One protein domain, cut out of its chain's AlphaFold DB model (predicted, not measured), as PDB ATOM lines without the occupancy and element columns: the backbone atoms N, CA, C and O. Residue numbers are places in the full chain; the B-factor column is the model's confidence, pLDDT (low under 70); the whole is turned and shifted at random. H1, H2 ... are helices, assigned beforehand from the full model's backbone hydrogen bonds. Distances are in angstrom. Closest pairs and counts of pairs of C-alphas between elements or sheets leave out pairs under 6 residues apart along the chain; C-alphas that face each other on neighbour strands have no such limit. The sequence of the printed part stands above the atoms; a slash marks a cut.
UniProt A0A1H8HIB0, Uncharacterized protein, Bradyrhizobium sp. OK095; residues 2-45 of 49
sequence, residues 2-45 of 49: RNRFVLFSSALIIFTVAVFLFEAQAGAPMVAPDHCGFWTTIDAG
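AT A GLANCE: This is residues 2 to 45 of the 49 residues of an uncharacterized protein of Bradyrhizobium sp. OK095 (UniProt A0A1H8HIB0). One long straight helix, H1, makes most of the length of this model, and a short second helix, H2, meets it near its last turns to make an L. Between the two, a loop of residues 26 to 37 swings out beyond the end of H1 and folds back to H2, while residues 2 to 17 of H1 stick out as a free arm. The printed part has 44 residues with two named helices, in the order H1, H2, and no named strand; the class is all helix. It is only just loose, close to extended, with a radius of gyration of the C-alphas of 13.4 A and spans of 43 by 18 by 13 A.

IN THESE COORDINATES: Find C-alpha 2 at (28.637, -41.183, -50.666); from there H1, residues 2 to 25, runs 34.9 A to C-alpha 25 at (6.790, -51.959, -25.679). Then look at residues 38 to 45 for H2, which is 9.9 A long and ends at C-alpha 45, at (17.925, -42.842, -15.819).

HOW THE PARTS SIT: Look first at residues 19 to 23, the part of H1 that touches H2. The two helices only just touch, with 3 pairs of C-alphas within 8 A; the closest C-alphas are those of Glu 23 and Phe 38, 6.2 A apart. Their lines are about perpendicular, at 76 degrees, and their centres are 18.5 A apart. In H1 and H2 every O i to N i+4 pair is within hydrogen-bond range.

THE WHOLE: The two C-alphas farthest apart are those of Arg 2 and Asp 34, at 43.5 A. The printed part has no cut, and the link from H1 to H2, 12 residues, is long. In the B-factor column you will find a mean pLDDT of 78.5 for the printed part, with values under 70 at residues 27 to 35 and 44 to 45.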
ATOM      1  N   ARG A   2      29.899 -40.427 -50.475       74.81
ATOM      2  CA  ARG A   2      28.637 -41.183 -50.666       74.81
ATOM      3  C   ARG A   2      28.434 -42.362 -49.692       74.81
ATOM      4  O   ARG A   2      27.374 -42.455 -49.094       74.81
ATOM      5  N   ASN A   3      29.466 -43.173 -49.436       80.00
ATOM      6  CA  ASN A   3      29.378 -44.295 -48.485       80.00
ATOM      7  C   ASN A   3      29.129 -43.857 -47.024       80.00
ATOM      8  O   ASN A   3      28.431 -44.529 -46.278       80.00
ATOM      9  N   ARG A   4      29.661 -42.692 -46.621       83.31
ATOM     10  CA  ARG A   4      29.461 -42.140 -45.270       83.31
ATOM     11  C   ARG A   4      28.021 -41.679 -45.054       83.31
ATOM     12  O   ARG A   4      27.471 -41.921 -43.990       83.31
ATOM     13  N   PHE A   5      27.415 -41.055 -46.064       89.50
ATOM     14  CA  PHE A   5      26.013 -40.640 -45.999       89.50
ATOM     15  C   PHE A   5      25.063 -41.834 -45.922       89.50
ATOM     16  O   PHE A   5      24.099 -41.783 -45.168       89.50
ATOM     17  N   VAL A   6      25.358 -42.913 -46.653       91.31
ATOM     18  CA  VAL A   6      24.572 -44.153 -46.576       91.31
ATOM     19  C   VAL A   6      24.647 -44.740 -45.170       91.31
ATOM     20  O   VAL A   6      23.606 -44.965 -44.568       91.31
ATOM     21  N   LEU A   7      25.850 -44.890 -44.606       92.31
ATOM     22  CA  LEU A   7      26.028 -45.394 -43.238       92.31
ATOM     23  C   LEU A   7      25.301 -44.534 -42.200       92.31
ATOM     24  O   LEU A   7      24.632 -45.065 -41.319       92.31
ATOM     25  N   PHE A   8      25.405 -43.211 -42.323       93.31
ATOM     26  CA  PHE A   8      24.729 -42.285 -41.420       93.31
ATOM     27  C   PHE A   8      23.203 -42.384 -41.539       93.31
ATOM     28  O   PHE A   8      22.514 -42.471 -40.529       93.31
ATOM     29  N   SER A   9      22.678 -42.448 -42.765       93.31
ATOM     30  CA  SER A   9      21.246 -42.626 -43.018       93.31
ATOM     31  C   SER A   9      20.731 -43.954 -42.454       93.31
ATOM     32  O   SER A   9      19.729 -43.979 -41.745       93.31
ATOM     33  N   SER A  10      21.458 -45.054 -42.673       94.25
ATOM     34  CA  SER A  10      21.120 -46.360 -42.099       94.25
ATOM     35  C   SER A  10      21.116 -46.329 -40.571       94.25
ATOM     36  O   SER A  10      20.185 -46.844 -39.959       94.25
ATOM     37  N   ALA A  11      22.111 -45.688 -39.951       95.25
ATOM     38  CA  ALA A  11      22.169 -45.542 -38.500       95.25
ATOM     39  C   ALA A  11      20.979 -44.738 -37.954       95.25
ATOM     40  O   ALA A  11      20.374 -45.148 -36.967       95.25
ATOM     41  N   LEU A  12      20.599 -43.642 -38.622       95.81
ATOM     42  CA  LEU A  12      19.431 -42.842 -38.244       95.81
ATOM     43  C   LEU A  12      18.127 -43.636 -38.343       95.81
ATOM     44  O   LEU A  12      17.299 -43.562 -37.437       95.81
ATOM     45  N   ILE A  13      17.948 -44.412 -39.415       96.38
ATOM     46  CA  ILE A  13      16.760 -45.257 -39.592       96.38
ATOM     47  C   ILE A  13      16.680 -46.294 -38.469       96.38
ATOM     48  O   ILE A  13      15.642 -46.408 -37.822       96.38
ATOM     49  N   ILE A  14      17.778 -47.009 -38.200       96.19
ATOM     50  CA  ILE A  14      17.828 -48.033 -37.145       96.19
ATOM     51  C   ILE A  14      17.534 -47.412 -35.777       96.19
ATOM     52  O   ILE A  14      16.710 -47.943 -35.036       96.19
ATOM     53  N   PHE A  15      18.162 -46.274 -35.462       94.00
ATOM     54  CA  PHE A  15      17.927 -45.546 -34.216       94.00
ATOM     55  C   PHE A  15      16.450 -45.169 -34.058       94.00
ATOM     56  O   PHE A  15      15.845 -45.445 -33.028       94.00
ATOM     57  N   THR A  16      15.853 -44.611 -35.110       92.12
ATOM     58  CA  THR A  16      14.457 -44.165 -35.093       92.12
ATOM     59  C   THR A  16      13.508 -45.339 -34.859       92.12
ATOM     60  O   THR A  16      12.656 -45.279 -33.975       92.12
ATOM     61  N   VAL A  17      13.680 -46.437 -35.601       93.56
ATOM     62  CA  VAL A  17      12.854 -47.647 -35.454       93.56
ATOM     63  C   VAL A  17      12.986 -48.245 -34.051       93.56
ATOM     64  O   VAL A  17      11.979 -48.626 -33.460       93.56
ATOM     65  N   ALA A  18      14.200 -48.295 -33.498       91.31
ATOM     66  CA  ALA A  18      14.434 -48.817 -32.154       91.31
ATOM     67  C   ALA A  18      13.712 -47.996 -31.075       91.31
ATOM     68  O   ALA A  18      13.084 -48.583 -30.196       91.31
ATOM     69  N   VAL A  19      13.743 -46.662 -31.173       87.19
ATOM     70  CA  VAL A  19      13.010 -45.776 -30.254       87.19
ATOM     71  C   VAL A  19      11.508 -46.049 -30.335       87.19
ATOM     72  O   VAL A  19      10.885 -46.292 -29.310       87.19
ATOM     73  N   PHE A  20      10.930 -46.103 -31.538       85.69
ATOM     74  CA  PHE A  20       9.496 -46.382 -31.693       85.69
ATOM     75  C   PHE A  20       9.079 -47.733 -31.106       85.69
ATOM     76  O   PHE A  20       8.029 -47.829 -30.472       85.69
ATOM     77  N   LEU A  21       9.888 -48.775 -31.306       86.25
ATOM     78  CA  LEU A  21       9.620 -50.090 -30.727       86.25
ATOM     79  C   LEU A  21       9.705 -50.064 -29.199       86.25
ATOM     80  O   LEU A  21       8.851 -50.657 -28.548       86.25
ATOM     81  N   PHE A  22      10.690 -49.365 -28.632       83.06
ATOM     82  CA  PHE A  22      10.828 -49.211 -27.185       83.06
ATOM     83  C   PHE A  22       9.603 -48.523 -26.570       83.06
ATOM     84  O   PHE A  22       9.019 -49.049 -25.627       83.06
ATOM     85  N   GLU A  23       9.170 -47.398 -27.146       79.75
ATOM     86  CA  GLU A  23       7.972 -46.662 -26.710       79.75
ATOM     87  C   GLU A  23       6.712 -47.542 -26.787       79.75
ATOM     88  O   GLU A  23       5.918 -47.604 -25.845       79.75
ATOM     89  N   ALA A  24       6.560 -48.296 -27.883       77.94
ATOM     90  CA  ALA A  24       5.448 -49.225 -28.059       77.94
ATOM     91  C   ALA A  24       5.465 -50.368 -27.029       77.94
ATOM     92  O   ALA A  24       4.409 -50.754 -26.529       77.94
ATOM     93  N   GLN A  25       6.644 -50.908 -26.693       76.31
ATOM     94  CA  GLN A  25       6.790 -51.959 -25.679       76.31
ATOM     95  C   GLN A  25       6.561 -51.455 -24.256       76.31
ATOM     96  O   GLN A  25       5.975 -52.175 -23.451       76.31
ATOM     97  N   ALA A  26       6.989 -50.231 -23.951       71.31
ATOM     98  CA  ALA A  26       6.747 -49.593 -22.660       71.31
ATOM     99  C   ALA A  26       5.257 -49.298 -22.417       71.31
ATOM    100  O   ALA A  26       4.879 -48.886 -21.321       71.31
ATOM    101  N   GLY A  27       4.406 -49.493 -23.434       63.72
ATOM    102  CA  GLY A  27       2.999 -49.123 -23.379       63.72
ATOM    103  C   GLY A  27       2.820 -47.619 -23.212       63.72
ATOM    104  O   GLY A  27       1.761 -47.201 -22.763       63.72
ATOM    105  N   ALA A  28       3.842 -46.822 -23.545       58.38
ATOM    106  CA  ALA A  28       3.828 -45.381 -23.419       58.38
ATOM    107  C   ALA A  28       3.071 -44.802 -24.622       58.38
ATOM    108  O   ALA A  28       3.629 -44.715 -25.722       58.38
ATOM    109  N   PRO A  29       1.789 -44.401 -24.495       57.03
ATOM    110  CA  PRO A  29       1.244 -43.485 -25.475       57.03
ATOM    111  C   PRO A  29       2.102 -42.218 -25.423       57.03
ATOM    112  O   PRO A  29       2.596 -41.824 -24.369       57.03
ATOM    113  N   MET A  30       2.236 -41.568 -26.573       55.91
ATOM    114  CA  MET A  30       3.057 -40.375 -26.840       55.91
ATOM    115  C   MET A  30       2.934 -39.252 -25.781       55.91
ATOM    116  O   MET A  30       3.741 -38.327 -25.762       55.91
ATOM    117  N   VAL A  31       1.887 -39.310 -24.949       55.41
ATOM    118  CA  VAL A  31       1.507 -38.377 -23.889       55.41
ATOM    119  C   VAL A  31       0.823 -39.155 -22.737       55.41
ATOM    120  O   VAL A  31      -0.365 -38.965 -22.491       55.41
ATOM    121  N   ALA A  32       1.502 -40.077 -22.046       51.81
ATOM    122  CA  ALA A  32       1.035 -40.539 -20.726       51.81
ATOM    123  C   ALA A  32       2.098 -40.291 -19.651       51.81
ATOM    124  O   ALA A  32       3.204 -40.808 -19.772       51.81
ATOM    125  N   PRO A  33       1.764 -39.541 -18.586       55.66
ATOM    126  CA  PRO A  33       2.684 -39.250 -17.488       55.66
ATOM    127  C   PRO A  33       3.021 -40.472 -16.615       55.66
ATOM    128  O   PRO A  33       3.987 -40.410 -15.864       55.66
ATOM    129  N   ASP A  34       2.267 -41.571 -16.734       59.28
ATOM    130  CA  ASP A  34       2.440 -42.786 -15.920       59.28
ATOM    131  C   ASP A  34       3.310 -43.874 -16.587       59.28
ATOM    132  O   ASP A  34       3.522 -44.935 -16.002       59.28
ATOM    133  N   HIS A  35       3.828 -43.635 -17.801       62.94
ATOM    134  CA  HIS A  35       4.693 -44.579 -18.518       62.94
ATOM    135  C   HIS A  35       6.040 -43.947 -18.882       62.94
ATOM    136  O   HIS A  35       6.118 -42.857 -19.447       62.94
ATOM    137  N   CYS A  36       7.124 -44.660 -18.579       71.62
ATOM    138  CA  CYS A  36       8.477 -44.241 -18.920       71.62
ATOM    139  C   CYS A  36       8.794 -44.568 -20.382       71.62
ATOM    140  O   CYS A  36       9.061 -45.718 -20.727       71.62
ATOM    141  N   GLY A  37       8.772 -43.547 -21.236       76.06
ATOM    142  CA  GLY A  37       9.274 -43.623 -22.602       76.06
ATOM    143  C   GLY A  37      10.804 -43.632 -22.687       76.06
ATOM    144  O   GLY A  37      11.529 -43.538 -21.694       76.06
ATOM    145  N   PHE A  38      11.327 -43.725 -23.904       79.62
ATOM    146  CA  PHE A  38      12.755 -43.701 -24.215       79.62
ATOM    147  C   PHE A  38      13.403 -42.405 -23.724       79.62
ATOM    148  O   PHE A  38      14.413 -42.438 -23.023       79.62
ATOM    149  N   TRP A  39      12.801 -41.258 -24.049       77.50
ATOM    150  CA  TRP A  39      13.360 -39.948 -23.708       77.50
ATOM    151  C   TRP A  39      13.356 -39.673 -22.205       77.50
ATOM    152  O   TRP A  39      14.330 -39.137 -21.683       77.50
ATOM    153  N   THR A  40      12.307 -40.090 -21.492       73.62
ATOM    154  CA  THR A  40      12.256 -39.951 -20.030       73.62
ATOM    155  C   THR A  40      13.203 -40.926 -19.340       73.62
ATOM    156  O   THR A  40      13.811 -40.565 -18.341       73.62
ATOM    157  N   THR A  41      13.421 -42.120 -19.903       74.81
ATOM    158  CA  THR A  41      14.448 -43.059 -19.419       74.81
ATOM    159  C   THR A  41      15.861 -42.489 -19.576       74.81
ATOM    160  O   THR A  41      16.714 -42.723 -18.722       74.81
ATOM    161  N   ILE A  42      16.127 -41.721 -20.639       77.06
ATOM    162  CA  ILE A  42      17.415 -41.029 -20.817       77.06
ATOM    163  C   ILE A  42      17.601 -39.935 -19.757       77.06
ATOM    164  O   ILE A  42      18.692 -39.812 -19.207       77.06
ATOM    165  N   ASP A  43      16.552 -39.160 -19.475       74.31
ATOM    166  CA  ASP A  43      16.615 -38.006 -18.568       74.31
ATOM    167  C   ASP A  43      16.625 -38.411 -17.080       74.31
ATOM    168  O   ASP A  43      17.468 -37.964 -16.304       74.31
ATOM    169  N   ALA A  44      15.737 -39.325 -16.680       68.88
ATOM    170  CA  ALA A  44      15.606 -39.796 -15.299       68.88
ATOM    171  C   ALA A  44      16.537 -40.984 -14.965       68.88
ATOM    172  O   ALA A  44      16.725 -41.339 -13.797       68.88
ATOM    173  N   GLY A  45      17.133 -41.623 -15.974       66.00
ATOM    174  CA  GLY A  45      17.925 -42.842 -15.819       66.00
ATOM    175  C   GLY A  45      17.095 -44.058 -15.376       66.00
ATOM    176  O   GLY A  45      15.868 -44.074 -15.457       66.00
TER     177      GLY A  45